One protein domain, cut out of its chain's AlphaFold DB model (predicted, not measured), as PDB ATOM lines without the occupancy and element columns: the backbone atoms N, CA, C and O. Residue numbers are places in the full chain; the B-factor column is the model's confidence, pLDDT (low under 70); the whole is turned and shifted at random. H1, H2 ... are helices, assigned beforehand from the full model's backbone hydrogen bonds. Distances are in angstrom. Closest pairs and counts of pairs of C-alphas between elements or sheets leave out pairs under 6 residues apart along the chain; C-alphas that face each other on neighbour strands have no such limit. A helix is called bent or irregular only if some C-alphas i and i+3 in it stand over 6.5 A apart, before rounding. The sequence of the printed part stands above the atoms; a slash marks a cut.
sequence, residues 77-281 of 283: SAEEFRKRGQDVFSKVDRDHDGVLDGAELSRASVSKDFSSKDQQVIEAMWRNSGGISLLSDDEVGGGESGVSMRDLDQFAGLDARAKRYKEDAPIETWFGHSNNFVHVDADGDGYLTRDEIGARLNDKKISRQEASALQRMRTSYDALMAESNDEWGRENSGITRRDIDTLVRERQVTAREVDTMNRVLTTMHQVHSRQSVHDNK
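Overview. This is residues 77 to 281 of the 283 residues of an uncharacterized protein of Candidatus Melainabacteria bacterium (UniProt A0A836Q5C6). Two lobes of short helices are strung along one long helix, H12, like two beads on a rod: H1 to H5 make one lobe, H7 to H11 the other, and H6 crosses H12 between them. H12 starts in the second lobe and runs back past H6 to cross H3 of the first lobe; each lobe also holds a short strand-like pairing. The printed part has 205 residues, with twelve named helices, H1 to H12 in order, and no named strand: all helix. It is loose, with a radius of gyration of the C-alphas of 22.4 A, and flat, spanning 68 by 42 by 22 A.

Along the chain. H1, residues 78 to 92, begins at C-alpha 78 (-32.019, -26.133, 53.141) and is 19.7 A long; it is irregular, with C-alphas 87 and 90 7.3 A apart. H2 is residues 102 to 109, H3 116 to 127 (16.4 A), H4 129 to 135, H5 149 to 156, H6 158 to 167 and H7 169 to 175. H8, 178 to 182, is neither bent nor irregular, but only just: C-alphas 178 and 181 are 6.2 A apart. H9 is 194 to 201, H10 208 to 219 (16.5 A) and H11 221 to 227. H12, 241 to 281, is 60.7 A long and ends at C-alpha 281 (-8.935, -46.213, 56.077).

Arrangement. H12 is the hub, touching five helices. Residues 264 to 275 alone touch H3 (closest C-alphas Gln 120 and Met 268, 4.9 A), at a steep tilt of 45 degrees, opposite ways. Residues 251 to 261 alone touch H6 (Ala 162 and Val 258, 6.0 A), at a steep tilt of 54 degrees. H12 also touches H4 (Gly 131 and Thr 260, 5.7 A), H7 (Glu 172 and Val 248, 5.9 A) and H11 (Leu 224 and Asp 243, 6.2 A). H1 touches H5 (Ala 78 and Ala 156, 4.8 A), opposite ways at 18 degrees, a shallow tilt. H2 and H3, and H9 and H10, are hairpins. H7 touches H10 (Pro 170 and Ala 213, 4.5 A), about perpendicular at 77 degrees. H8 is close to H12 but not clearly touching. Every O i to N i+4 pair is within hydrogen-bond range in H2, H3, H5, H6, H7, H9, H10 and H11; it is 9 of 11 in H1, 36 of 37 in H12, 1 of 3 in H4 (O i to N i+3: 2 of 4) and 0 of 1 in H8 (1 of 2).

Size, cuts and confidence. The C-alphas of Asp 187 and Lys 281, the two farthest apart, are 72.6 A apart. The printed part has no cut. The links H4 to H5, H8 to H9 and H11 to H12 are long. Mean pLDDT of the printed part is 90.0; residues 139 to 144 and 229 to 236 are under 70.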
ATOM      1  N   SER A  77     -31.320 -30.955  52.232       87.38
ATOM      2  CA  SER A  77     -32.056 -29.748  51.808       87.38
ATOM      3  C   SER A  77     -31.773 -28.545  52.719       87.38
ATOM      4  O   SER A  77     -31.353 -28.742  53.863       87.38
ATOM      5  N   ALA A  78     -32.099 -27.321  52.284       90.81
ATOM      6  CA  ALA A  78     -32.019 -26.133  53.141       90.81
ATOM      7  C   ALA A  78     -32.789 -26.317  54.465       90.81
ATOM      8  O   ALA A  78     -32.327 -25.903  55.526       90.81
ATOM      9  N   GLU A  79     -33.905 -27.047  54.421       91.88
ATOM     10  CA  GLU A  79     -34.689 -27.426  55.601       91.88
ATOM     11  C   GLU A  79     -33.960 -28.412  56.536       91.88
ATOM     12  O   GLU A  79     -34.087 -28.324  57.757       91.88
ATOM     13  N   GLU A  80     -33.154 -29.335  55.997       91.94
ATOM     14  CA  GLU A  80     -32.338 -30.230  56.832       91.94
ATOM     15  C   GLU A  80     -31.195 -29.455  57.489       91.94
ATOM     16  O   GLU A  80     -30.940 -29.648  58.681       91.94
ATOM     17  N   PHE A  81     -30.535 -28.571  56.731       93.94
ATOM     18  CA  PHE A  81     -29.519 -27.673  57.270       93.94
ATOM     19  C   PHE A  81     -30.093 -26.823  58.405       93.94
ATOM     20  O   PHE A  81     -29.529 -26.847  59.497       93.94
ATOM     21  N   ARG A  82     -31.247 -26.169  58.196       95.38
ATOM     22  CA  ARG A  82     -31.944 -25.396  59.234       95.38
ATOM     23  C   ARG A  82     -32.194 -26.243  60.472       95.38
ATOM     24  O   ARG A  82     -31.721 -25.898  61.548       95.38
ATOM     25  N   LYS A  83     -32.901 -27.368  60.329       95.88
ATOM     26  CA  LYS A  83     -33.285 -28.210  61.467       95.88
ATOM     27  C   LYS A  83     -32.074 -28.658  62.287       95.88
ATOM     28  O   LYS A  83     -32.076 -28.542  63.507       95.88
ATOM     29  N   ARG A  84     -31.022 -29.140  61.622       95.88
ATOM     30  CA  ARG A  84     -29.788 -29.555  62.303       95.88
ATOM     31  C   ARG A  84     -29.039 -28.378  62.913       95.88
ATOM     32  O   ARG A  84     -28.507 -28.526  64.006       95.88
ATOM     33  N   GLY A  85     -29.002 -27.235  62.228       96.62
ATOM     34  CA  GLY A  85     -28.418 -25.995  62.736       96.62
ATOM     35  C   GLY A  85     -29.062 -25.599  64.059       96.62
ATOM     36  O   GLY A  85     -28.360 -25.370  65.037       96.62
ATOM     37  N   GLN A  86     -30.393 -25.658  64.123       96.94
ATOM     38  CA  GLN A  86     -31.172 -25.414  65.338       96.94
ATOM     39  C   GLN A  86     -30.867 -26.438  66.444       96.94
ATOM     40  O   GLN A  86     -30.670 -26.056  67.595       96.94
ATOM     41  N   ASP A  87     -30.766 -27.728  66.101       96.88
ATOM     42  CA  ASP A  87     -30.466 -28.803  67.063       96.88
ATOM     43  C   ASP A  87     -29.062 -28.685  67.696       96.88
ATOM     44  O   ASP A  87     -28.833 -29.170  68.815       96.88
ATOM     45  N   VAL A  88     -28.096 -28.095  66.979       97.94
ATOM     46  CA  VAL A  88     -26.731 -27.875  67.488       97.94
ATOM     47  C   VAL A  88     -26.545 -26.497  68.112       97.94
ATOM     48  O   VAL A  88     -25.641 -26.359  68.932       97.94
ATOM     49  N   PHE A  89     -27.395 -25.519  67.783       97.88
ATOM     50  CA  PHE A  89     -27.238 -24.110  68.153       97.88
ATOM     51  C   PHE A  89     -26.924 -23.931  69.639       97.88
ATOM     52  O   PHE A  89     -25.826 -23.522  69.991       97.88
ATOM     53  N   SER A  90     -27.821 -24.380  70.523       96.50
ATOM     54  CA  SER A  90     -27.684 -24.200  71.977       96.50
ATOM     55  C   SER A  90     -26.515 -24.970  72.612       96.50
ATOM     56  O   SER A  90     -26.276 -24.852  73.809       96.50
ATOM     57  N   LYS A  91     -25.858 -25.861  71.857       97.81
ATOM     58  CA  LYS A  91     -24.664 -26.600  72.301       97.81
ATOM     59  C   LYS A  91     -23.378 -25.897  71.868       97.81
ATOM     60  O   LYS A  91     -22.324 -26.153  72.455       97.81
ATOM     61  N   VAL A  92     -23.456 -25.108  70.799       97.94
ATOM     62  CA  VAL A  92     -22.341 -24.340  70.240       97.94
ATOM     63  C   VAL A  92     -22.281 -22.958  70.886       97.94
ATOM     64  O   VAL A  92     -21.186 -22.586  71.299       97.94
ATOM     65  N   ASP A  93     -23.440 -22.312  71.042       97.88
ATOM     66  CA  ASP A  93     -23.669 -21.050  71.758       97.88
ATOM     67  C   ASP A  93     -23.387 -21.238  73.258       97.88
ATOM     68  O   ASP A  93     -24.189 -21.812  74.006       97.88
ATOM     69  N   ARG A  94     -22.182 -20.863  73.683       97.25
ATOM     70  CA  ARG A  94     -21.633 -21.122  75.018       97.25
ATOM     71  C   ARG A  94     -21.830 -19.968  75.973       97.25
ATOM     72  O   ARG A  94     -21.891 -20.219  77.179       97.25
ATOM     73  N   ASP A  95     -21.822 -18.743  75.475       96.94
ATOM     74  CA  ASP A  95     -22.129 -17.570  76.284       96.94
ATOM     75  C   ASP A  95     -23.624 -17.224  76.283       96.94
ATOM     76  O   ASP A  95     -24.051 -16.444  77.139       96.94
ATOM     77  N   HIS A  96     -24.426 -17.933  75.481       96.69
ATOM     78  CA  HIS A  96     -25.883 -17.837  75.442       96.69
ATOM     79  C   HIS A  96     -26.364 -16.447  75.024       96.69
ATOM     80  O   HIS A  96     -27.390 -15.969  75.524       96.69
ATOM     81  N   ASP A  97     -25.619 -15.793  74.133       95.25
ATOM     82  CA  ASP A  97     -25.981 -14.496  73.565       95.25
ATOM     83  C   ASP A  97     -26.998 -14.617  72.411       95.25
ATOM     84  O   ASP A  97     -27.644 -13.634  72.038       95.25
ATOM     85  N   GLY A  98     -27.238 -15.843  71.928       94.88
ATOM     86  CA  GLY A  98     -28.168 -16.137  70.844       94.88
ATOM     87  C   GLY A  98     -27.579 -15.961  69.442       94.88
ATOM     88  O   GLY A  98     -28.348 -15.984  68.473       94.88
ATOM     89  N   VAL A  99     -26.256 -15.816  69.315       95.56
ATOM     90  CA  VAL A  99     -25.526 -15.608  68.062       95.56
ATOM     91  C   VAL A  99     -24.269 -16.485  68.037       95.56
ATOM     92  O   VAL A  99     -23.370 -16.351  68.850       95.56
ATOM     93  N   LEU A 100     -24.138 -17.361  67.037       96.50
ATOM     94  CA  LEU A 100     -22.936 -18.189  66.905       96.50
ATOM     95  C   LEU A 100     -21.796 -17.402  66.266       96.50
ATOM     96  O   LEU A 100     -21.776 -17.202  65.044       96.50
ATOM     97  N   ASP A 101     -20.813 -17.016  67.072       96.25
ATOM     98  CA  ASP A 101     -19.624 -16.333  66.578       96.25
ATOM     99  C   ASP A 101     -18.620 -17.295  65.894       96.25
ATOM    100  O   ASP A 101     -18.721 -18.533  65.906       96.25
ATOM    101  N   GLY A 102     -17.596 -16.724  65.257       95.31
ATOM    102  CA  GLY A 102     -16.565 -17.511  64.579       95.31
ATOM    103  C   GLY A 102     -15.718 -18.389  65.514       95.31
ATOM    104  O   GLY A 102     -15.213 -19.430  65.079       95.31
ATOM    105  N   ALA A 103     -15.535 -17.996  66.777       96.50
ATOM    106  CA  ALA A 103     -14.742 -18.730  67.758       96.50
ATOM    107  C   ALA A 103     -15.500 -19.951  68.298       96.50
ATOM    108  O   ALA A 103     -14.908 -21.028  68.445       96.50
ATOM    109  N   GLU A 104     -16.796 -19.812  68.552       97.81
ATOM    110  CA  GLU A 104     -17.694 -20.886  68.950       97.81
ATOM    111  C   GLU A 104     -17.823 -21.941  67.858       97.81
ATOM    112  O   GLU A 104     -17.543 -23.121  68.100       97.81
ATOM    113  N   LEU A 105     -18.125 -21.509  66.630       97.50
ATOM    114  CA  LEU A 105     -18.239 -22.381  65.463       97.50
ATOM    115  C   LEU A 105     -16.926 -23.119  65.170       97.50
ATOM    116  O   LEU A 105     -16.921 -24.339  64.980       97.50
ATOM    117  N   SER A 106     -15.792 -22.411  65.193       97.25
ATOM    118  CA  SER A 106     -14.470 -23.015  64.984       97.25
ATOM    119  C   SER A 106     -14.163 -24.076  66.043       97.25
ATOM    120  O   SER A 106     -13.781 -25.202  65.711       97.25
ATOM    121  N   ARG A 107     -14.403 -23.773  67.325       97.44
ATOM    122  CA  ARG A 107     -14.182 -24.720  68.426       97.44
ATOM    123  C   ARG A 107     -15.089 -25.945  68.314       97.44
ATOM    124  O   ARG A 107     -14.624 -27.065  68.528       97.44
ATOM    125  N   ALA A 108     -16.362 -25.747  67.987       97.50
ATOM    126  CA  ALA A 108     -17.317 -26.833  67.816       97.50
ATOM    127  C   ALA A 108     -16.981 -27.720  66.606       97.50
ATOM    128  O   ALA A 108     -17.132 -28.938  66.694       97.50
ATOM    129  N   SER A 109     -16.444 -27.147  65.521       96.38
ATOM    130  CA  SER A 109     -16.132 -27.876  64.279       96.38
ATOM    131  C   SER A 109     -15.107 -29.002  64.452       96.38
ATOM    132  O   SER A 109     -15.134 -29.991  63.723       96.38
ATOM    133  N   VAL A 110     -14.219 -28.881  65.444       96.06
ATOM    134  CA  VAL A 110     -13.189 -29.881  65.763       96.06
ATOM    135  C   VAL A 110     -13.530 -30.727  66.991       96.06
ATOM    136  O   VAL A 110     -12.748 -31.602  67.373       96.06
ATOM    137  N   SER A 111     -14.671 -30.475  67.640       96.81
ATOM    138  CA  SER A 111     -15.065 -31.218  68.835       96.81
ATOM    139  C   SER A 111     -15.581 -32.615  68.484       96.81
ATOM    140  O   SER A 111     -16.330 -32.817  67.528       96.81
ATOM    141  N   LYS A 112     -15.199 -33.590  69.314       96.56
ATOM    142  CA  LYS A 112     -15.675 -34.980  69.243       96.56
ATOM    143  C   LYS A 112     -17.051 -35.177  69.881       96.56
ATOM    144  O   LYS A 112     -17.596 -36.271  69.792       96.56
ATOM    145  N   ASP A 113     -17.599 -34.139  70.511       97.56
ATOM    146  CA  ASP A 113     -18.910 -34.186  71.170       97.56
ATOM    147  C   ASP A 113     -20.072 -34.138  70.164       97.56
ATOM    148  O   ASP A 113     -21.217 -34.430  70.510       97.56
ATOM    149  N   PHE A 114     -19.784 -33.779  68.911       96.88
ATOM    150  CA  PHE A 114     -20.759 -33.678  67.831       96.88
ATOM    151  C   PHE A 114     -20.701 -34.903  66.923       96.88
ATOM    152  O   PHE A 114     -19.626 -35.424  66.617       96.88
ATOM    153  N   SER A 115     -21.867 -35.350  66.452       96.00
ATOM    154  CA  SER A 115     -21.926 -36.413  65.448       96.00
ATOM    155  C   SER A 115     -21.326 -35.943  64.117       96.00
ATOM    156  O   SER A 115     -21.261 -34.744  63.845       96.00
ATOM    157  N   SER A 116     -20.952 -36.871  63.231       92.81
ATOM    158  CA  SER A 116     -20.395 -36.516  61.916       92.81
ATOM    159  C   SER A 116     -21.325 -35.604  61.103       92.81
ATOM    160  O   SER A 116     -20.851 -34.721  60.394       92.81
ATOM    161  N   LYS A 117     -22.649 -35.783  61.230       93.44
ATOM    162  CA  LYS A 117     -23.650 -34.935  60.560       93.44
ATOM    163  C   LYS A 117     -23.750 -33.547  61.188       93.44
ATOM    164  O   LYS A 117     -23.911 -32.572  60.465       93.44
ATOM    165  N   ASP A 118     -23.628 -33.447  62.506       96.44
ATOM    166  CA  ASP A 118     -23.634 -32.161  63.210       96.44
ATOM    167  C   ASP A 118     -22.375 -31.360  62.863       96.44
ATOM    168  O   ASP A 118     -22.460 -30.176  62.550       96.44
ATOM    169  N   GLN A 119     -21.218 -32.027  62.796       95.94
ATOM    170  CA  GLN A 119     -19.963 -31.421  62.343       95.94
ATOM    171  C   GLN A 119     -20.058 -30.862  60.916       95.94
ATOM    172  O   GLN A 119     -19.509 -29.797  60.654       95.94
ATOM    173  N   GLN A 120     -20.777 -31.526  60.000       94.44
ATOM    174  CA  GLN A 120     -21.007 -30.998  58.645       94.44
ATOM    175  C   GLN A 120     -21.745 -29.658  58.676       94.44
ATOM    176  O   GLN A 120     -21.360 -28.738  57.957       94.44
ATOM    177  N   VAL A 121     -22.781 -29.540  59.512       96.25
ATOM    178  CA  VAL A 121     -23.559 -28.302  59.657       96.25
ATOM    179  C   VAL A 121     -22.740 -27.216  60.348       96.25
ATOM    180  O   VAL A 121     -22.700 -26.092  59.857       96.25
ATOM    181  N   ILE A 122     -22.023 -27.553  61.422       97.44
ATOM    182  CA  ILE A 122     -21.151 -26.613  62.142       97.44
ATOM    183  C   ILE A 122     -20.042 -26.079  61.228       97.44
ATOM    184  O   ILE A 122     -19.828 -24.871  61.172       97.44
ATOM    185  N   GLU A 123     -19.356 -26.941  60.470       95.94
ATOM    186  CA  GLU A 123     -18.312 -26.505  59.533       95.94
ATOM    187  C   GLU A 123     -18.900 -25.671  58.382       95.94
ATOM    188  O   GLU A 123     -18.265 -24.715  57.931       95.94
ATOM    189  N   ALA A 124     -20.119 -25.979  57.926       95.44
ATOM    190  CA  ALA A 124     -20.810 -25.178  56.920       95.44
ATOM    191  C   ALA A 124     -21.209 -23.788  57.443       95.44
ATOM    192  O   ALA A 124     -20.963 -22.808  56.738       95.44
ATOM    193  N   MET A 125     -21.729 -23.690  58.673       96.62
ATOM    194  CA  MET A 125     -21.989 -22.413  59.348       96.62
ATOM    195  C   MET A 125     -20.696 -21.622  59.542       96.62
ATOM    196  O   MET A 125     -20.642 -20.456  59.184       96.62
ATOM    197  N   TRP A 126     -19.622 -22.259  60.014       96.81
ATOM    198  CA  TRP A 126     -18.333 -21.600  60.234       96.81
ATOM    199  C   TRP A 126     -17.751 -20.985  58.958       96.81
ATOM    200  O   TRP A 126     -17.353 -19.823  58.942       96.81
ATOM    201  N   ARG A 127     -17.692 -21.760  57.869       95.25
ATOM    202  CA  ARG A 127     -17.068 -21.315  56.613       95.25
ATOM    203  C   ARG A 127     -17.893 -20.284  55.855       95.25
ATOM    204  O   ARG A 127     -17.341 -19.585  55.008       95.25
ATOM    205  N   ASN A 128     -19.194 -20.222  56.120       95.31
ATOM    206  CA  ASN A 128     -20.131 -19.359  55.408       95.31
ATOM    207  C   ASN A 128     -20.856 -18.394  56.355       95.31
ATOM    208  O   ASN A 128     -21.888 -17.854  55.969       95.31
ATOM    209  N   SER A 129     -20.331 -18.160  57.563       94.19
ATOM    210  CA  SER A 129     -21.015 -17.387  58.608       94.19
ATOM    211  C   SER A 129     -21.387 -15.994  58.121       94.19
ATOM    212  O   SER A 129     -22.549 -15.630  58.187       94.19
ATOM    213  N   GLY A 130     -20.453 -15.276  57.493       91.19
ATOM    214  CA  GLY A 130     -20.730 -13.947  56.939       91.19
ATOM    215  C   GLY A 130     -21.662 -13.933  55.724       91.19
ATOM    216  O   GLY A 130     -22.122 -12.874  55.335       91.19
ATOM    217  N   GLY A 131     -21.925 -15.073  55.076       91.00
ATOM    218  CA  GLY A 131     -22.972 -15.164  54.053       91.00
ATOM    219  C   GLY A 131     -24.338 -15.461  54.665       91.00
ATOM    220  O   GLY A 131     -25.342 -14.939  54.192       91.00
ATOM    221  N   ILE A 132     -24.360 -16.307  55.697       93.06
ATOM    222  CA  ILE A 132     -25.565 -16.704  56.428       93.06
ATOM    223  C   ILE A 132     -26.097 -15.538  57.269       93.06
ATOM    224  O   ILE A 132     -27.299 -15.318  57.250       93.06
ATOM    225  N   SER A 133     -25.227 -14.771  57.933       92.62
ATOM    226  CA  SER A 133     -25.635 -13.638  58.778       92.62
ATOM    227  C   SER A 133     -26.282 -12.499  57.987       92.62
ATOM    228  O   SER A 133     -27.125 -11.770  58.481       92.62
ATOM    229  N   LEU A 134     -25.964 -12.394  56.692       88.06
ATOM    230  CA  LEU A 134     -26.602 -11.437  55.786       88.06
ATOM    231  C   LEU A 134     -28.014 -11.858  55.342       88.06
ATOM    232  O   LEU A 134     -28.634 -11.134  54.567       88.06
ATOM    233  N   LEU A 135     -28.505 -13.039  55.741       88.19
ATOM    234  CA  LEU A 135     -29.829 -13.523  55.334       88.19
ATOM    235  C   LEU A 135     -30.961 -12.921  56.154       88.19
ATOM    236  O   LEU A 135     -32.118 -12.998  55.726       88.19
ATOM    237  N   SER A 136     -30.663 -12.362  57.323       86.19
ATOM    238  CA  SER A 136     -31.638 -11.619  58.093       86.19
ATOM    239  C   SER A 136     -31.148 -10.195  58.358       86.19
ATOM    240  O   SER A 136     -30.002  -9.954  58.704       86.19
ATOM    241  N   ASP A 137     -32.034  -9.216  58.158       77.00
ATOM    242  CA  ASP A 137     -31.740  -7.798  58.415       77.00
ATOM    243  C   ASP A 137     -31.799  -7.460  59.922       77.00
ATOM    244  O   ASP A 137     -32.192  -6.356  60.307       77.00
ATOM    245  N   ASP A 138     -31.520  -8.420  60.809       74.31
ATOM    246  CA  ASP A 138     -31.623  -8.208  62.254       74.31
ATOM    247  C   ASP A 138     -30.379  -7.542  62.867       74.31
ATOM    248  O   ASP A 138     -30.474  -6.985  63.962       74.31
ATOM    249  N   GLU A 139     -29.273  -7.439  62.121       63.84
ATOM    250  CA  GLU A 139     -28.030  -6.752  62.511       63.84
ATOM    251  C   GLU A 139     -28.120  -5.200  62.485       63.84
ATOM    252  O   GLU A 139     -27.179  -4.488  62.105       63.84
ATOM    253  N   VAL A 140     -29.247  -4.616  62.912       56.75
ATOM    254  CA  VAL A 140     -29.424  -3.155  63.006       56.75
ATOM    255  C   VAL A 140     -28.541  -2.592  64.128       56.75
ATOM    256  O   VAL A 140     -28.977  -2.415  65.262       56.75
ATOM    257  N   GLY A 141     -27.279  -2.291  63.820       60.69
ATOM    258  CA  GLY A 141     -26.348  -1.698  64.787       60.69
ATOM    259  C   GLY A 141     -24.865  -2.012  64.594       60.69
ATOM    260  O   GLY A 141     -24.062  -1.494  65.366       60.69
ATOM    261  N   GLY A 142     -24.483  -2.806  63.585       58.03
ATOM    262  CA  GLY A 142     -23.072  -3.107  63.293       58.03
ATOM    263  C   GLY A 142     -22.366  -3.915  64.388       58.03
ATOM    264  O   GLY A 142     -21.155  -3.777  64.552       58.03
ATOM    265  N   GLY A 143     -23.135  -4.684  65.165       57.19
ATOM    266  CA  GLY A 143     -22.691  -5.297  66.412       57.19
ATOM    267  C   GLY A 143     -21.907  -6.587  66.238       57.19
ATOM    268  O   GLY A 143     -20.759  -6.647  66.663       57.19
ATOM    269  N   GLU A 144     -22.482  -7.626  65.641       61.12
ATOM    270  CA  GLU A 144     -21.931  -8.975  65.798       61.12
ATOM    271  C   GLU A 144     -22.041  -9.757  64.493       61.12
ATOM    272  O   GLU A 144     -23.124 -10.021  63.993       61.12
ATOM    273  N   SER A 145     -20.884 -10.102  63.921       80.75
ATOM    274  CA  SER A 145     -20.789 -10.987  62.762       80.75
ATOM    275  C   SER A 145     -20.924 -12.434  63.237       80.75
ATOM    276  O   SER A 145     -19.928 -13.053  63.619       80.75
ATOM    277  N   GLY A 146     -22.137 -12.978  63.224       92.06
ATOM    278  CA  GLY A 146     -22.400 -14.345  63.671       92.06
ATOM    279  C   GLY A 146     -23.675 -14.920  63.075       92.06
ATOM    280  O   GLY A 146     -24.390 -14.240  62.358       92.06
ATOM    281  N   VAL A 147     -23.928 -16.207  63.308       95.75
ATOM    282  CA  VAL A 147     -25.125 -16.884  62.788       95.75
ATOM    283  C   VAL A 147     -26.183 -16.931  63.882       95.75
ATOM    284  O   VAL A 147     -25.993 -17.622  64.882       95.75
ATOM    285  N   SER A 148     -27.304 -16.243  63.689       95.69
ATOM    286  CA  SER A 148     -28.442 -16.254  64.607       95.69
ATOM    287  C   SER A 148     -29.430 -17.382  64.284       95.69
ATOM    288  O   SER A 148     -29.424 -17.995  63.210       95.69
ATOM    289  N   MET A 149     -30.351 -17.657  65.211       95.81
ATOM    290  CA  MET A 149     -31.457 -18.589  64.956       95.81
ATOM    291  C   MET A 149     -32.360 -18.103  63.807       95.81
ATOM    292  O   MET A 149     -32.917 -18.912  63.060       95.81
ATOM    293  N   ARG A 150     -32.481 -16.777  63.651       94.94
ATOM    294  CA  ARG A 150     -33.277 -16.143  62.599       94.94
ATOM    295  C   ARG A 150     -32.648 -16.356  61.228       94.94
ATOM    296  O   ARG A 150     -33.387 -16.634  60.285       94.94
ATOM    297  N   ASP A 151     -31.323 -16.302  61.121       95.06
ATOM    298  CA  ASP A 151     -30.620 -16.593  59.868       95.06
ATOM    299  C   ASP A 151     -30.889 -18.019  59.393       95.06
ATOM    300  O   ASP A 151     -31.147 -18.250  58.212       95.06
ATOM    301  N   LEU A 152     -30.895 -18.986  60.318       95.19
ATOM    302  CA  LEU A 152     -31.218 -20.378  60.003       95.19
ATOM    303  C   LEU A 152     -32.658 -20.525  59.495       95.19
ATOM    304  O   LEU A 152     -32.900 -21.259  58.533       95.19
ATOM    305  N   ASP A 153     -33.612 -19.817  60.102       94.56
ATOM    306  CA  ASP A 153     -34.997 -19.802  59.625       94.56
ATOM    307  C   ASP A 153     -35.121 -19.144  58.239       94.56
ATOM    308  O   ASP A 153     -35.800 -19.685  57.361       94.56
ATOM    309  N   GLN A 154     -34.410 -18.038  57.992       93.00
ATOM    310  CA  GLN A 154     -34.363 -17.389  56.676       93.00
ATOM    311  C   GLN A 154     -33.701 -18.268  55.612       93.00
ATOM    312  O   GLN A 154     -34.120 -18.252  54.447       93.00
ATOM    313  N   PHE A 155     -32.713 -19.073  56.007       91.94
ATOM    314  CA  PHE A 155     -32.010 -19.992  55.122       91.94
ATOM    315  C   PHE A 155     -32.956 -21.028  54.504       91.94
ATOM    316  O   PHE A 155     -32.900 -21.254  53.297       91.94
ATOM    317  N   ALA A 156     -33.885 -21.620  55.264       89.81
ATOM    318  CA  ALA A 156     -34.856 -22.564  54.684       89.81
ATOM    319  C   ALA A 156     -35.820 -21.901  53.687       89.81
ATOM    320  O   ALA A 156     -36.298 -22.548  52.754       89.81
ATOM    321  N   GLY A 157     -36.071 -20.596  53.832       88.88
ATOM    322  CA  GLY A 157     -36.838 -19.815  52.863       88.88
ATOM    323  C   GLY A 157     -36.134 -19.636  51.512       88.88
ATOM    324  O   GLY A 157     -36.781 -19.255  50.531       88.88
ATOM    325  N   LEU A 158     -34.826 -19.912  51.423       88.62
ATOM    326  CA  LEU A 158     -34.052 -19.708  50.199       88.62
ATOM    327  C   LEU A 158     -34.440 -20.649  49.068       88.62
ATOM    328  O   LEU A 158     -34.393 -20.217  47.925       88.62
ATOM    329  N   ASP A 159     -34.918 -21.866  49.335       85.00
ATOM    330  CA  ASP A 159     -35.383 -22.763  48.267       85.00
ATOM    331  C   ASP A 159     -36.590 -22.167  47.520       85.00
ATOM    332  O   ASP A 159     -36.655 -22.167  46.285       85.00
ATOM    333  N   ALA A 160     -37.540 -21.596  48.265       86.00
ATOM    334  CA  ALA A 160     -38.707 -20.938  47.685       86.00
ATOM    335  C   ALA A 160     -38.310 -19.669  46.912       86.00
ATOM    336  O   ALA A 160     -38.800 -19.452  45.799       86.00
ATOM    337  N   ARG A 161     -37.391 -18.865  47.467       86.00
ATOM    338  CA  ARG A 161     -36.843 -17.674  46.799       86.00
ATOM    339  C   ARG A 161     -36.056 -18.038  45.539       86.00
ATOM    340  O   ARG A 161     -36.300 -17.453  44.489       86.00
ATOM    341  N   ALA A 162     -35.211 -19.067  45.589       85.56
ATOM    342  CA  ALA A 162     -34.457 -19.596  44.454       85.56
ATOM    343  C   ALA A 162     -35.382 -20.064  43.331       85.56
ATOM    344  O   ALA A 162     -35.135 -19.805  42.150       85.56
ATOM    345  N   LYS A 163     -36.471 -20.750  43.691       86.69
ATOM    346  CA  LYS A 163     -37.481 -21.186  42.732       86.69
ATOM    347  C   LYS A 163     -38.144 -19.989  42.050       86.69
ATOM    348  O   LYS A 163     -38.154 -19.946  40.821       86.69
ATOM    349  N   ARG A 164     -38.632 -19.007  42.817       85.19
ATOM    350  CA  ARG A 164     -39.211 -17.769  42.257       85.19
ATOM    351  C   ARG A 164     -38.209 -17.039  41.363       85.19
ATOM    352  O   ARG A 164     -38.521 -16.746  40.216       85.19
ATOM    353  N   TYR A 165     -36.970 -16.885  41.829       86.88
ATOM    354  CA  TYR A 165     -35.872 -16.292  41.071       86.88
ATOM    355  C   TYR A 165     -35.685 -16.939  39.690       86.88
ATOM    356  O   TYR A 165     -35.493 -16.224  38.709       86.88
ATOM    357  N   LYS A 166     -35.762 -18.273  39.585       87.12
ATOM    358  CA  LYS A 166     -35.678 -18.976  38.293       87.12
ATOM    359  C   LYS A 166     -36.921 -18.756  37.429       87.12
ATOM    360  O   LYS A 166     -36.796 -18.589  36.218       87.12
ATOM    361  N   GLU A 167     -38.107 -18.770  38.029       89.38
ATOM    362  CA  GLU A 167     -39.369 -18.595  37.305       89.38
ATOM    363  C   GLU A 167     -39.552 -17.169  36.756       89.38
ATOM    364  O   GLU A 167     -40.129 -17.009  35.682       89.38
ATOM    365  N   ASP A 168     -39.033 -16.151  37.449       89.25
ATOM    366  CA  ASP A 168     -39.111 -14.734  37.060       89.25
ATOM    367  C   ASP A 168     -37.979 -14.285  36.114       89.25
ATOM    368  O   ASP A 168     -38.017 -13.170  35.588       89.25
ATOM    369  N   ALA A 169     -37.010 -15.165  35.820       89.81
ATOM    370  CA  ALA A 169     -35.924 -14.925  34.860       89.81
ATOM    371  C   ALA A 169     -36.382 -14.337  33.510       89.81
ATOM    372  O   ALA A 169     -35.745 -13.394  33.027       89.81
ATOM    373  N   PRO A 170     -37.483 -14.810  32.894       92.25
ATOM    374  CA  PRO A 170     -37.960 -14.251  31.633       92.25
ATOM    375  C   PRO A 170     -38.366 -12.775  31.727       92.25
ATOM    376  O   PRO A 170     -38.117 -12.035  30.776       92.25
ATOM    377  N   ILE A 171     -38.951 -12.339  32.854       89.81
ATOM    378  CA  ILE A 171     -39.394 -10.949  33.043       89.81
ATOM    379  C   ILE A 171     -38.184 -10.019  33.045       89.81
ATOM    380  O   ILE A 171     -38.138  -9.106  32.229       89.81
ATOM    381  N   GLU A 172     -37.185 -10.272  33.896       88.94
ATOM    382  CA  GLU A 172     -35.959  -9.457  33.951       88.94
ATOM    383  C   GLU A 172     -35.256  -9.430  32.596       88.94
ATOM    384  O   GLU A 172     -34.911  -8.364  32.096       88.94
ATOM    385  N   THR A 173     -35.062 -10.604  31.987       89.75
ATOM    386  CA  THR A 173     -34.276 -10.707  30.752       89.75
ATOM    387  C   THR A 173     -34.914  -9.895  29.629       89.75
ATOM    388  O   THR A 173     -34.217  -9.325  28.798       89.75
ATOM    389  N   TRP A 174     -36.247  -9.859  29.567       92.19
ATOM    390  CA  TRP A 174     -36.937  -9.123  28.519       92.19
ATOM    391  C   TRP A 174     -37.210  -7.667  28.919       92.19
ATOM    392  O   TRP A 174     -36.782  -6.757  28.215       92.19
ATOM    393  N   PHE A 175     -37.849  -7.402  30.056       90.50
ATOM    394  CA  PHE A 175     -38.204  -6.041  30.475       90.50
ATOM    395  C   PHE A 175     -37.038  -5.222  31.050       90.50
ATOM    396  O   PHE A 175     -37.147  -3.996  31.146       90.50
ATOM    397  N   GLY A 176     -35.897  -5.845  31.359       82.75
ATOM    398  CA  GLY A 176     -34.663  -5.143  31.726       82.75
ATOM    399  C   GLY A 176     -34.209  -4.143  30.656       82.75
ATOM    400  O   GLY A 176     -33.564  -3.144  30.966       82.75
ATOM    401  N   HIS A 177     -34.635  -4.329  29.404       86.44
ATOM    402  CA  HIS A 177     -34.493  -3.332  28.349       86.44
ATOM    403  C   HIS A 177     -35.637  -2.304  28.408       86.44
ATOM    404  O   HIS A 177     -36.805  -2.651  28.241       86.44
ATOM    405  N   SER A 178     -35.299  -1.021  28.593       75.25
ATOM    406  CA  SER A 178     -36.261   0.084  28.790       75.25
ATOM    407  C   SER A 178     -37.364   0.167  27.731       75.25
ATOM    408  O   SER A 178     -38.498   0.513  28.040       75.25
ATOM    409  N   ASN A 179     -37.046  -0.178  26.484       89.25
ATOM    410  CA  ASN A 179     -37.972  -0.023  25.364       89.25
ATOM    411  C   ASN A 179     -39.068  -1.098  25.340       89.25
ATOM    412  O   ASN A 179     -40.120  -0.874  24.756       89.25
ATOM    413  N   ASN A 180     -38.850  -2.248  25.986       92.88
ATOM    414  CA  ASN A 180     -39.807  -3.353  25.939       92.88
ATOM    415  C   ASN A 180     -41.075  -3.065  26.744       92.88
ATOM    416  O   ASN A 180     -42.130  -3.569  26.387       92.88
ATOM    417  N   PHE A 181     -40.999  -2.207  27.765       94.75
ATOM    418  CA  PHE A 181     -42.179  -1.752  28.503       94.75
ATOM    419  C   PHE A 181     -43.134  -0.962  27.598       94.75
ATOM    420  O   PHE A 181     -44.279  -1.356  27.424       94.75
ATOM    421  N   VAL A 182     -42.607   0.066  26.920       94.81
ATOM    422  CA  VAL A 182     -43.346   0.935  25.981       94.81
ATOM    423  C   VAL A 182     -43.936   0.153  24.798       94.81
ATOM    424  O   VAL A 182     -44.863   0.603  24.140       94.81
ATOM    425  N   HIS A 183     -43.394  -1.025  24.484       93.75
ATOM    426  CA  HIS A 183     -43.948  -1.889  23.439       93.75
ATOM    427  C   HIS A 183     -45.189  -2.678  23.874       93.75
ATOM    428  O   HIS A 183     -45.911  -3.172  23.006       93.75
ATOM    429  N   VAL A 184     -45.401  -2.850  25.180       96.19
ATOM    430  CA  VAL A 184     -46.557  -3.566  25.741       96.19
ATOM    431  C   VAL A 184     -47.617  -2.584  26.224       96.19
ATOM    432  O   VAL A 184     -48.791  -2.862  26.012       96.19
ATOM    433  N   ASP A 185     -47.184  -1.468  26.813       96.94
ATOM    434  CA  ASP A 185     -47.999  -0.315  27.209       96.94
ATOM    435  C   ASP A 185     -48.563   0.355  25.947       96.94
ATOM    436  O   ASP A 185     -47.872   1.091  25.236       96.94
ATOM    437  N   ALA A 186     -49.780  -0.032  25.576       97.00
ATOM    438  CA  ALA A 186     -50.344   0.265  24.268       97.00
ATOM    439  C   ALA A 186     -50.990   1.651  24.228       97.00
ATOM    440  O   ALA A 186     -51.031   2.270  23.157       97.00
ATOM    441  N   ASP A 187     -51.512   2.116  25.360       97.06
ATOM    442  CA  ASP A 187     -52.105   3.444  25.490       97.06
ATOM    443  C   ASP A 187     -51.123   4.501  26.024       97.06
ATOM    444  O   ASP A 187     -51.375   5.700  25.854       97.06
ATOM    445  N   GLY A 188     -49.952   4.081  26.511       96.12
ATOM    446  CA  GLY A 188     -48.859   4.952  26.921       96.12
ATOM    447  C   GLY A 188     -49.112   5.627  28.263       96.12
ATOM    448  O   GLY A 188     -48.589   6.725  28.491       96.12
ATOM    449  N   ASP A 189     -49.947   5.031  29.114       95.62
ATOM    450  CA  ASP A 189     -50.306   5.586  30.414       95.62
ATOM    451  C   ASP A 189     -49.253   5.311  31.505       95.62
ATOM    452  O   ASP A 189     -49.288   5.934  32.572       95.62
ATOM    453  N   GLY A 190     -48.253   4.473  31.203       93.62
ATOM    454  CA  GLY A 190     -47.165   4.112  32.105       93.62
ATOM    455  C   GLY A 190     -47.435   2.870  32.957       93.62
ATOM    456  O   GLY A 190     -46.592   2.536  33.799       93.62
ATOM    457  N   TYR A 191     -48.550   2.174  32.729       95.12
ATOM    458  CA  TYR A 191     -48.949   0.958  33.425       95.12
ATOM    459  C   TYR A 191     -49.123  -0.188  32.422       95.12
ATOM    460  O   TYR A 191     -49.442   0.006  31.260       95.12
ATOM    461  N   LEU A 192     -48.891  -1.425  32.866       95.62
ATOM    462  CA  LEU A 192     -49.261  -2.614  32.101       95.62
ATOM    463  C   LEU A 192     -50.484  -3.258  32.735       95.62
ATOM    464  O   LEU A 192     -50.427  -3.840  33.828       95.62
ATOM    465  N   THR A 193     -51.598  -3.208  32.022       96.75
ATOM    466  CA  THR A 193     -52.829  -3.898  32.396       96.75
ATOM    467  C   THR A 193     -52.783  -5.380  32.001       96.75
ATOM    468  O   THR A 193     -52.028  -5.815  31.122       96.75
ATOM    469  N   ARG A 194     -53.630  -6.215  32.624       96.62
ATOM    470  CA  ARG A 194     -53.789  -7.623  32.200       96.62
ATOM    471  C   ARG A 194     -54.240  -7.740  30.742       96.62
ATOM    472  O   ARG A 194     -53.869  -8.714  30.077       96.62
ATOM    473  N   ASP A 195     -55.032  -6.782  30.274       97.31
ATOM    474  CA  ASP A 195     -55.587  -6.771  28.925       97.31
ATOM    475  C   ASP A 195     -54.522  -6.429  27.886       97.31
ATOM    476  O   ASP A 195     -54.452  -7.113  26.869       97.31
ATOM    477  N   GLU A 196     -53.626  -5.483  28.158       97.69
ATOM    478  CA  GLU A 196     -52.496  -5.174  27.272       97.69
ATOM    479  C   GLU A 196     -51.508  -6.333  27.170       97.69
ATOM    480  O   GLU A 196     -51.145  -6.756  26.068       97.69
ATOM    481  N   ILE A 197     -51.147  -6.940  28.308       97.69
ATOM    482  CA  ILE A 197     -50.309  -8.146  28.328       97.69
ATOM    483  C   ILE A 197     -50.992  -9.271  27.533       97.69
ATOM    484  O   ILE A 197     -50.355  -9.973  26.742       97.69
ATOM    485  N   GLY A 198     -52.305  -9.448  27.720       97.75
ATOM    486  CA  GLY A 198     -53.112 -10.429  27.000       97.75
ATOM    487  C   GLY A 198     -53.195 -10.157  25.496       97.75
ATOM    488  O   GLY A 198     -53.054 -11.086  24.699       97.75
ATOM    489  N   ALA A 199     -53.385  -8.902  25.096       97.75
ATOM    490  CA  ALA A 199     -53.429  -8.471  23.707       97.75
ATOM    491  C   ALA A 199     -52.079  -8.707  23.024       97.75
ATOM    492  O   ALA A 199     -52.038  -9.291  21.939       97.75
ATOM    493  N   ARG A 200     -50.973  -8.356  23.694       97.31
ATOM    494  CA  ARG A 200     -49.618  -8.590  23.190       97.31
ATOM    495  C   ARG A 200     -49.319 -10.078  23.026       97.31
ATOM    496  O   ARG A 200     -48.795 -10.474  21.991       97.31
ATOM    497  N   LEU A 201     -49.726 -10.922  23.978       97.62
ATOM    498  CA  LEU A 201     -49.591 -12.385  23.875       97.62
ATOM    499  C   LEU A 201     -50.341 -12.998  22.681       97.62
ATOM    500  O   LEU A 201     -49.962 -14.071  22.211       97.62
ATOM    501  N   ASN A 202     -51.395 -12.341  22.193       97.62
ATOM    502  CA  ASN A 202     -52.168 -12.795  21.036       97.62
ATOM    503  C   ASN A 202     -51.595 -12.312  19.689       97.62
ATOM    504  O   ASN A 202     -52.082 -12.734  18.635       97.62
ATOM    505  N   ASP A 203     -50.573 -11.448  19.687       97.31
ATOM    506  CA  ASP A 203     -49.907 -11.021  18.457       97.31
ATOM    507  C   ASP A 203     -49.096 -12.184  17.856       97.31
ATOM    508  O   ASP A 203     -48.272 -12.832  18.498       97.31
ATOM    509  N   LYS A 204     -49.315 -12.441  16.562       97.06
ATOM    510  CA  LYS A 204     -48.648 -13.508  15.804       97.06
ATOM    511  C   LYS A 204     -47.149 -13.260  15.608       97.06
ATOM    512  O   LYS A 204     -46.450 -14.172  15.170       97.06
ATOM    513  N   LYS A 205     -46.671 -12.035  15.848       96.12
ATOM    514  CA  LYS A 205     -45.286 -11.613  15.598       96.12
ATOM    515  C   LYS A 205     -44.414 -11.534  16.855       96.12
ATOM    516  O   LYS A 205     -43.279 -11.075  16.744       96.12
ATOM    517  N   ILE A 206     -44.889 -11.982  18.016       96.88
ATOM    518  CA  ILE A 206     -44.067 -11.974  19.235       96.88
ATOM    519  C   ILE A 206     -42.958 -13.024  19.184       96.88
ATOM    520  O   ILE A 206     -43.119 -14.127  18.652       96.88
ATOM    521  N   SER A 207     -41.808 -12.685  19.764       95.88
ATOM    522  CA  SER A 207     -40.713 -13.645  19.916       95.88
ATOM    523  C   SER A 207     -41.022 -14.669  21.019       95.88
ATOM    524  O   SER A 207     -41.838 -14.427  21.906       95.88
ATOM    525  N   ARG A 208     -40.332 -15.819  21.024       94.31
ATOM    526  CA  ARG A 208     -40.489 -16.817  22.106       94.31
ATOM    527  C   ARG A 208     -40.109 -16.262  23.481       94.31
ATOM    528  O   ARG A 208     -40.731 -16.623  24.473       94.31
ATOM    529  N   GLN A 209     -39.076 -15.421  23.537       93.12
ATOM    530  CA  GLN A 209     -38.606 -14.816  24.783       93.12
ATOM    531  C   GLN A 209     -39.633 -13.821  25.329       93.12
ATOM    532  O   GLN A 209     -39.983 -13.896  26.501       93.12
ATOM    533  N   GLU A 210     -40.155 -12.955  24.462       96.00
ATOM    534  CA  GLU A 210     -41.239 -12.021  24.779       96.00
ATOM    535  C   GLU A 210     -42.494 -12.754  25.264       96.00
ATOM    536  O   GLU A 210     -43.010 -12.443  26.332       96.00
ATOM    537  N   ALA A 211     -42.939 -13.786  24.541       96.69
ATOM    538  CA  ALA A 211     -44.092 -14.590  24.943       96.69
ATOM    539  C   ALA A 211     -43.906 -15.208  26.339       96.69
ATOM    540  O   ALA A 211     -44.818 -15.166  27.161       96.69
ATOM    541  N   SER A 212     -42.713 -15.742  26.628       94.75
ATOM    542  CA  SER A 212     -42.376 -16.302  27.943       94.75
ATOM    543  C   SER A 212     -42.428 -15.242  29.050       94.75
ATOM    544  O   SER A 212     -43.048 -15.463  30.090       94.75
ATOM    545  N   ALA A 213     -41.836 -14.067  28.810       95.69
ATOM    546  CA  ALA A 213     -41.842 -12.949  29.751       95.69
ATOM    547  C   ALA A 213     -43.262 -12.456  30.049       95.69
ATOM    548  O   ALA A 213     -43.639 -12.333  31.212       95.69
ATOM    549  N   LEU A 214     -44.076 -12.246  29.011       96.50
ATOM    550  CA  LEU A 214     -45.462 -11.799  29.139       96.50
ATOM    551  C   LEU A 214     -46.348 -12.845  29.821       96.50
ATOM    552  O   LEU A 214     -47.181 -12.502  30.657       96.50
ATOM    553  N   GLN A 215     -46.169 -14.132  29.511       97.00
ATOM    554  CA  GLN A 215     -46.926 -15.203  30.156       97.00
ATOM    555  C   GLN A 215     -46.584 -15.311  31.644       97.00
ATOM    556  O   GLN A 215     -47.485 -15.491  32.473       97.00
ATOM    557  N   ARG A 216     -45.302 -15.155  31.998       95.19
ATOM    558  CA  ARG A 216     -44.880 -15.099  33.398       95.19
ATOM    559  C   ARG A 216     -45.445 -13.863  34.092       95.19
ATOM    560  O   ARG A 216     -46.078 -14.018  35.127       95.19
ATOM    561  N   MET A 217     -45.317 -12.681  33.491       95.25
ATOM    562  CA  MET A 217     -45.863 -11.433  34.033       95.25
ATOM    563  C   MET A 217     -47.375 -11.521  34.264       95.25
ATOM    564  O   MET A 217     -47.856 -11.167  35.332       95.25
ATOM    565  N   ARG A 218     -48.130 -12.092  33.318       95.94
ATOM    566  CA  ARG A 218     -49.575 -12.326  33.466       95.94
ATOM    567  C   ARG A 218     -49.914 -13.260  34.633       95.94
ATOM    568  O   ARG A 218     -50.937 -13.069  35.291       95.94
ATOM    569  N   THR A 219     -49.089 -14.282  34.854       94.88
ATOM    570  CA  THR A 219     -49.273 -15.264  35.937       94.88
ATOM    571  C   THR A 219     -48.924 -14.663  37.297       94.88
ATOM    572  O   THR A 219     -49.645 -14.891  38.262       94.88
ATOM    573  N   SER A 220     -47.864 -13.856  37.357       92.75
ATOM    574  CA  SER A 220     -47.376 -13.188  38.570       92.75
ATOM    575  C   SER A 220     -47.968 -11.791  38.777       92.75
ATOM    576  O   SER A 220     -47.473 -11.050  39.614       92.75
ATOM    577  N   TYR A 221     -49.001 -11.418  38.024       94.06
ATOM    578  CA  TYR A 221     -49.465 -10.035  37.909       94.06
ATOM    579  C   TYR A 221     -49.782  -9.383  39.261       94.06
ATOM    580  O   TYR A 221     -49.247  -8.327  39.574       94.06
ATOM    581  N   ASP A 222     -50.582 -10.060  40.089       91.06
ATOM    582  CA  ASP A 222     -50.975  -9.534  41.402       91.06
ATOM    583  C   ASP A 222     -49.786  -9.461  42.371       91.06
ATOM    584  O   ASP A 222     -49.748  -8.589  43.232       91.06
ATOM    585  N   ALA A 223     -48.812 -10.366  42.233       88.50
ATOM    586  CA  ALA A 223     -47.603 -10.340  43.046       88.50
ATOM    587  C   ALA A 223     -46.711  -9.157  42.653       88.50
ATOM    588  O   ALA A 223     -46.277  -8.424  43.527       88.50
ATOM    589  N   LEU A 224     -46.505  -8.930  41.351       89.75
ATOM    590  CA  LEU A 224     -45.686  -7.826  40.841       89.75
ATOM    591  C   LEU A 224     -46.235  -6.461  41.250       89.75
ATOM    592  O   LEU A 224     -45.466  -5.617  41.693       89.75
ATOM    593  N   MET A 225     -47.554  -6.280  41.165       88.31
ATOM    594  CA  MET A 225     -48.203  -5.066  41.660       88.31
ATOM    595  C   MET A 225     -48.009  -4.866  43.168       88.31
ATOM    596  O   MET A 225     -47.908  -3.740  43.634       88.31
ATOM    597  N   ALA A 226     -47.974  -5.951  43.946       84.06
ATOM    598  CA  ALA A 226     -47.835  -5.861  45.395       84.06
ATOM    599  C   ALA A 226     -46.399  -5.556  45.862       84.06
ATOM    600  O   ALA A 226     -46.241  -5.113  47.001       84.06
ATOM    601  N   GLU A 227     -45.369  -5.783  45.033       78.00
ATOM    602  CA  GLU A 227     -43.966  -5.575  45.438       78.00
ATOM    603  C   GLU A 227     -43.574  -4.090  45.515       78.00
ATOM    604  O   GLU A 227     -42.744  -3.708  46.338       78.00
ATOM    605  N   SER A 228     -44.196  -3.214  44.722       70.75
ATOM    606  CA  SER A 228     -43.999  -1.761  44.824       70.75
ATOM    607  C   SER A 228     -45.251  -1.100  45.395       70.75
ATOM    608  O   SER A 228     -45.971  -0.386  44.713       70.75
ATOM    609  N   ASN A 229     -45.531  -1.315  46.683       64.88
ATOM    610  CA  ASN A 229     -46.583  -0.571  47.394       64.88
ATOM    611  C   ASN A 229     -46.157   0.885  47.693       64.88
ATOM    612  O   ASN A 229     -46.261   1.353  48.829       64.88
ATOM    613  N   ASP A 230     -45.620   1.610  46.712       58.56
ATOM    614  CA  ASP A 230     -45.293   3.031  46.855       58.56
ATOM    615  C   ASP A 230     -46.499   3.953  46.612       58.56
ATOM    616  O   ASP A 230     -46.438   5.154  46.890       58.56
ATOM    617  N   GLU A 231     -47.629   3.384  46.200       55.31
ATOM    618  CA  GLU A 231     -48.887   4.093  46.008       55.31
ATOM    619  C   GLU A 231     -49.715   4.061  47.301       55.31
ATOM    620  O   GLU A 231     -50.330   3.067  47.687       55.31
ATOM    621  N   TRP A 232     -49.735   5.186  48.018       59.53
ATOM    622  CA  TRP A 232     -50.628   5.398  49.159       59.53
ATOM    623  C   TRP A 232     -52.076   5.581  48.658       59.53
ATOM    624  O   TRP A 232     -52.611   6.688  48.661       59.53
ATOM    625  N   GLY A 233     -52.719   4.500  48.205       60.00
ATOM    626  CA  GLY A 233     -54.065   4.524  47.623       60.00
ATOM    627  C   GLY A 233     -54.515   3.169  47.064       60.00
ATOM    628  O   GLY A 233     -53.731   2.237  46.962       60.00
ATOM    629  N   ARG A 234     -55.808   3.031  46.721       53.66
ATOM    630  CA  ARG A 234     -56.369   1.837  46.044       53.66
ATOM    631  C   ARG A 234     -56.041   1.847  44.547       53.66
ATOM    632  O   ARG A 234     -56.954   1.805  43.722       53.66
ATOM    633  N   GLU A 235     -54.779   1.976  44.193       54.91
ATOM    634  CA  GLU A 235     -54.391   1.989  42.790       54.91
ATOM    635  C   GLU A 235     -54.053   0.556  42.366       54.91
ATOM    636  O   GLU A 235     -53.009  -0.013  42.644       54.91
ATOM    637  N   ASN A 236     -55.059  -0.074  41.757       65.69
ATOM    638  CA  ASN A 236     -54.963  -1.365  41.080       65.69
ATOM    639  C   ASN A 236     -54.792  -1.129  39.566       65.69
ATOM    640  O   ASN A 236     -55.416  -1.826  38.762       65.69
ATOM    641  N   SER A 237     -54.062  -0.075  39.186       82.75
ATOM    642  CA  SER A 237     -54.039   0.457  37.815       82.75
ATOM    643  C   SER A 237     -53.159  -0.373  36.879       82.75
ATOM    644  O   SER A 237     -53.444  -0.463  35.691       82.75
ATOM    645  N   GLY A 238     -52.156  -1.069  37.418       92.81
ATOM    646  CA  GLY A 238     -51.411  -2.098  36.705       92.81
ATOM    647  C   GLY A 238     -49.963  -2.200  37.153       92.81
ATOM    648  O   GLY A 238     -49.604  -1.676  38.199       92.81
ATOM    649  N   ILE A 239     -49.144  -2.903  36.366       93.56
ATOM    650  CA  ILE A 239     -47.713  -3.059  36.654       93.56
ATOM    651  C   ILE A 239     -46.961  -1.845  36.115       93.56
ATOM    652  O   ILE A 239     -46.958  -1.610  34.906       93.56
ATOM    653  N   THR A 240     -46.274  -1.113  36.980       93.12
ATOM    654  CA  THR A 240     -45.455   0.037  36.595       93.12
ATOM    655  C   THR A 240     -44.047  -0.383  36.172       93.12
ATOM    656  O   THR A 240     -43.567  -1.495  36.426       93.12
ATOM    657  N   ARG A 241     -43.302   0.550  35.567       92.00
ATOM    658  CA  ARG A 241     -41.862   0.354  35.340       92.00
ATOM    659  C   ARG A 241     -41.093   0.151  36.650       92.00
ATOM    660  O   ARG A 241     -40.122  -0.607  36.673       92.00
ATOM    661  N   ARG A 242     -41.516   0.828  37.719       90.50
ATOM    662  CA  ARG A 242     -40.873   0.755  39.031       90.50
ATOM    663  C   ARG A 242     -40.998  -0.647  39.617       90.50
ATOM    664  O   ARG A 242     -39.992  -1.140  40.110       90.50
ATOM    665  N   ASP A 243     -42.143  -1.305  39.468       91.38
ATOM    666  CA  ASP A 243     -42.376  -2.680  39.939       91.38
ATOM    667  C   ASP A 243     -41.372  -3.651  39.315       91.38
ATOM    668  O   ASP A 243     -40.760  -4.472  39.995       91.38
ATOM    669  N   ILE A 244     -41.142  -3.513  38.007       91.44
ATOM    670  CA  ILE A 244     -40.169  -4.328  37.277       91.44
ATOM    671  C   ILE A 244     -38.752  -4.026  37.771       91.44
ATOM    672  O   ILE A 244     -37.983  -4.950  38.025       91.44
ATOM    673  N   ASP A 245     -38.390  -2.752  37.920       90.38
ATOM    674  CA  ASP A 245     -37.061  -2.372  38.406       90.38
ATOM    675  C   ASP A 245     -36.840  -2.799  39.880       90.38
ATOM    676  O   ASP A 245     -35.702  -3.067  40.280       90.38
ATOM    677  N   THR A 246     -37.897  -2.872  40.695       90.06
ATOM    678  CA  THR A 246     -37.885  -3.433  42.058       90.06
ATOM    679  C   THR A 246     -37.665  -4.941  42.009       90.06
ATOM    680  O   THR A 246     -36.692  -5.414  42.594       90.06
ATOM    681  N   LEU A 247     -38.438  -5.673  41.199       89.88
ATOM    682  CA  LEU A 247     -38.252  -7.111  40.979       89.88
ATOM    683  C   LEU A 247     -36.815  -7.441  40.546       89.88
ATOM    684  O   LEU A 247     -36.202  -8.379  41.052       89.88
ATOM    685  N   VAL A 248     -36.252  -6.678  39.603       88.69
ATOM    686  CA  VAL A 248     -34.871  -6.883  39.134       88.69
ATOM    687  C   VAL A 248     -33.870  -6.694  40.278       88.69
ATOM    688  O   VAL A 248     -32.951  -7.500  40.430       88.69
ATOM    689  N   ARG A 249     -34.049  -5.668  41.118       88.81
ATOM    690  CA  ARG A 249     -33.187  -5.427  42.285       88.81
ATOM    691  C   ARG A 249     -33.303  -6.532  43.333       88.81
ATOM    692  O   ARG A 249     -32.280  -7.052  43.774       88.81
ATOM    693  N   GLU A 250     -34.515  -6.941  43.683       88.44
ATOM    694  CA  GLU A 250     -34.757  -8.041  44.624       88.44
ATOM    695  C   GLU A 250     -34.174  -9.361  44.126       88.44
ATOM    696  O   GLU A 250     -33.621 -10.145  44.900       88.44
ATOM    697  N   ARG A 251     -34.210  -9.599  42.812       87.12
ATOM    698  CA  ARG A 251     -33.574 -10.778  42.220       87.12
ATOM    699  C   ARG A 251     -32.056 -10.738  42.301       87.12
ATOM    700  O   ARG A 251     -31.463 -11.796  42.487       87.12
ATOM    701  N   GLN A 252     -31.416  -9.572  42.232       87.69
ATOM    702  CA  GLN A 252     -29.970  -9.469  42.478       87.69
ATOM    703  C   GLN A 252     -29.608  -9.795  43.929       87.69
ATOM    704  O   GLN A 252     -28.588 -10.444  44.164       87.69
ATOM    705  N   VAL A 253     -30.437  -9.374  44.891       87.50
ATOM    706  CA  VAL A 253     -30.288  -9.770  46.301       87.50
ATOM    707  C   VAL A 253     -30.463 -11.283  46.416       87.50
ATOM    708  O   VAL A 253     -29.528 -11.971  46.816       87.50
ATOM    709  N   THR A 254     -31.583 -11.810  45.918       88.44
ATOM    710  CA  THR A 254     -31.892 -13.246  45.926       88.44
ATOM    711  C   THR A 254     -30.784 -14.075  45.277       88.44
ATOM    712  O   THR A 254     -30.428 -15.128  45.790       88.44
ATOM    713  N   ALA A 255     -30.180 -13.619  44.176       87.50
ATOM    714  CA  ALA A 255     -29.084 -14.329  43.516       87.50
ATOM    715  C   ALA A 255     -27.876 -14.530  44.445       87.50
ATOM    716  O   ALA A 255     -27.292 -15.614  44.463       87.50
ATOM    717  N   ARG A 256     -27.523 -13.514  45.244       88.88
ATOM    718  CA  ARG A 256     -26.443 -13.619  46.239       88.88
ATOM    719  C   ARG A 256     -26.813 -14.582  47.358       88.88
ATOM    720  O   ARG A 256     -25.981 -15.383  47.767       88.88
ATOM    721  N   GLU A 257     -28.055 -14.532  47.828       90.31
ATOM    722  CA  GLU A 257     -28.530 -15.439  48.873       90.31
ATOM    723  C   GLU A 257     -28.558 -16.902  48.390       90.31
ATOM    724  O   GLU A 257     -28.138 -17.812  49.102       90.31
ATOM    725  N   VAL A 258     -28.987 -17.138  47.146       88.38
ATOM    726  CA  VAL A 258     -28.973 -18.463  46.505       88.38
ATOM    727  C   VAL A 258     -27.547 -18.982  46.333       88.38
ATOM    728  O   VAL A 258     -27.291 -20.166  46.555       88.38
ATOM    729  N   ASP A 259     -26.601 -18.117  45.978       88.62
ATOM    730  CA  ASP A 259     -25.183 -18.471  45.947       88.62
ATOM    731  C   ASP A 259     -24.649 -18.846  47.343       88.62
ATOM    732  O   ASP A 259     -23.983 -19.875  47.491       88.62
ATOM    733  N   THR A 260     -24.994 -18.085  48.388       90.12
ATOM    734  CA  THR A 260     -24.691 -18.451  49.783       90.12
ATOM    735  C   THR A 260     -25.231 -19.841  50.116       90.12
ATOM    736  O   THR A 260     -24.486 -20.686  50.621       90.12
ATOM    737  N   MET A 261     -26.496 -20.116  49.787       91.12
ATOM    738  CA  MET A 261     -27.108 -21.428  50.001       91.12
ATOM    739  C   MET A 261     -26.310 -22.537  49.309       91.12
ATOM    740  O   MET A 261     -25.942 -23.528  49.942       91.12
ATOM    741  N   ASN A 262     -25.967 -22.354  48.033       88.12
ATOM    742  CA  ASN A 262     -25.190 -23.332  47.275       88.12
ATOM    743  C   ASN A 262     -23.804 -23.584  47.895       88.12
ATOM    744  O   ASN A 262     -23.357 -24.735  47.950       88.12
ATOM    745  N   ARG A 263     -23.126 -22.545  48.402       89.75
ATOM    746  CA  ARG A 263     -21.826 -22.672  49.090       89.75
ATOM    747  C   ARG A 263     -21.926 -23.437  50.410       89.75
ATOM    748  O   ARG A 263     -21.084 -24.303  50.674       89.75
ATOM    749  N   VAL A 264     -22.968 -23.181  51.202       90.00
ATOM    750  CA  VAL A 264     -23.260 -23.916  52.446       90.00
ATOM    751  C   VAL A 264     -23.475 -25.399  52.157       90.00
ATOM    752  O   VAL A 264     -22.771 -26.244  52.714       90.00
ATOM    753  N   LEU A 265     -24.367 -25.719  51.218       89.25
ATOM    754  CA  LEU A 265     -24.660 -27.100  50.839       89.25
ATOM    755  C   LEU A 265     -23.406 -27.803  50.289       89.25
ATOM    756  O   LEU A 265     -23.037 -28.893  50.731       89.25
ATOM    757  N   THR A 266     -22.661 -27.141  49.403       88.75
ATOM    758  CA  THR A 266     -21.393 -27.674  48.876       88.75
ATOM    759  C   THR A 266     -20.393 -27.974  49.994       88.75
ATOM    760  O   THR A 266     -19.716 -29.006  49.966       88.75
ATOM    761  N   THR A 267     -20.312 -27.108  51.006       90.94
ATOM    762  CA  THR A 267     -19.436 -27.319  52.163       90.94
ATOM    763  C   THR A 267     -19.835 -28.578  52.926       90.94
ATOM    764  O   THR A 267     -18.976 -29.431  53.157       90.94
ATOM    765  N   MET A 268     -21.121 -28.751  53.244       90.62
ATOM    766  CA  MET A 268     -21.614 -29.955  53.928       90.62
ATOM    767  C   MET A 268     -21.212 -31.235  53.181       90.62
ATOM    768  O   MET A 268     -20.696 -32.179  53.785       90.62
ATOM    769  N   HIS A 269     -21.357 -31.244  51.854       88.12
ATOM    770  CA  HIS A 269     -20.960 -32.376  51.014       88.12
ATOM    771  C   HIS A 269     -19.459 -32.682  51.078       88.12
ATOM    772  O   HIS A 269     -19.044 -33.838  51.213       88.12
ATOM    773  N   GLN A 270     -18.620 -31.647  50.985       89.56
ATOM    774  CA  GLN A 270     -17.168 -31.803  51.055       89.56
ATOM    775  C   GLN A 270     -16.713 -32.345  52.411       89.56
ATOM    776  O   GLN A 270     -15.749 -33.110  52.470       89.56
ATOM    777  N   VAL A 271     -17.370 -31.943  53.500       89.19
ATOM    778  CA  VAL A 271     -17.092 -32.473  54.842       89.19
ATOM    779  C   VAL A 271     -17.497 -33.939  54.924       89.19
ATOM    780  O   VAL A 271     -16.684 -34.770  55.330       89.19
ATOM    781  N   HIS A 272     -18.692 -34.277  54.438       87.94
ATOM    782  CA  HIS A 272     -19.168 -35.657  54.405       87.94
ATOM    783  C   HIS A 272     -18.216 -36.587  53.636       87.94
ATOM    784  O   HIS A 272     -17.838 -37.647  54.134       87.94
ATOM    785  N   SER A 273     -17.764 -36.161  52.451       87.50
ATOM    786  CA  SER A 273     -16.835 -36.939  51.622       87.50
ATOM    787  C   SER A 273     -15.463 -37.126  52.279       87.50
ATOM    788  O   SER A 273     -14.830 -38.166  52.120       87.50
ATOM    789  N   ARG A 274     -14.981 -36.133  53.039       90.38
ATOM    790  CA  ARG A 274     -13.722 -36.249  53.792       90.38
ATOM    791  C   ARG A 274     -13.844 -37.252  54.940       90.38
ATOM    792  O   ARG A 274     -12.932 -38.056  55.130       90.38
ATOM    793  N   GLN A 275     -14.961 -37.222  55.669       87.62
ATOM    794  CA  GLN A 275     -15.236 -38.145  56.774       87.62
ATOM    795  C   GLN A 275     -15.330 -39.598  56.280       87.62
ATOM    796  O   GLN A 275     -14.646 -40.465  56.816       87.62
ATOM    797  N   SER A 276     -16.059 -39.860  55.189       87.81
ATOM    798  CA  SER A 276     -16.224 -41.226  54.663       87.81
ATOM    799  C   SER A 276     -14.915 -41.863  54.177       87.81
ATOM    800  O   SER A 276     -14.692 -43.061  54.353       87.81
ATOM    801  N   VAL A 277     -14.002 -41.071  53.602       90.75
ATOM    802  CA  VAL A 277     -12.662 -41.547  53.215       90.75
ATOM    803  C   VAL A 277     -11.801 -41.872  54.436       90.75
ATOM    804  O   VAL A 277     -10.971 -42.779  54.367       90.75
ATOM    805  N   HIS A 278     -11.959 -41.133  55.535       88.94
ATOM    806  CA  HIS A 278     -11.237 -41.409  56.773       88.94
ATOM    807  C   HIS A 278     -11.719 -42.716  57.412       88.94
ATOM    808  O   HIS A 278     -10.890 -43.573  57.712       88.94
ATOM    809  N   ASP A 279     -13.036 -42.907  57.510       87.25
ATOM    810  CA  ASP A 279     -13.641 -44.106  58.100       87.25
ATOM    811  C   ASP A 279     -13.224 -45.383  57.346       87.25
ATOM    812  O   ASP A 279     -12.848 -46.380  57.962       87.25
ATOM    813  N   ASN A 280     -13.153 -45.325  56.010       89.19
ATOM    814  CA  ASN A 280     -12.709 -46.446  55.170       89.19
ATOM    815  C   ASN A 280     -11.213 -46.799  55.295       89.19
ATOM    816  O   ASN A 280     -10.802 -47.846  54.802       89.19
ATOM    817  N   LYS A 281     -10.373 -45.935  55.881       89.56
ATOM    818  CA  LYS A 281      -8.935 -46.213  56.077       89.56
ATOM    819  C   LYS A 281      -8.618 -46.829  57.438       89.56
ATOM    820  O   LYS A 281      -7.497 -47.297  57.624       89.56
TER     821      LYS A 281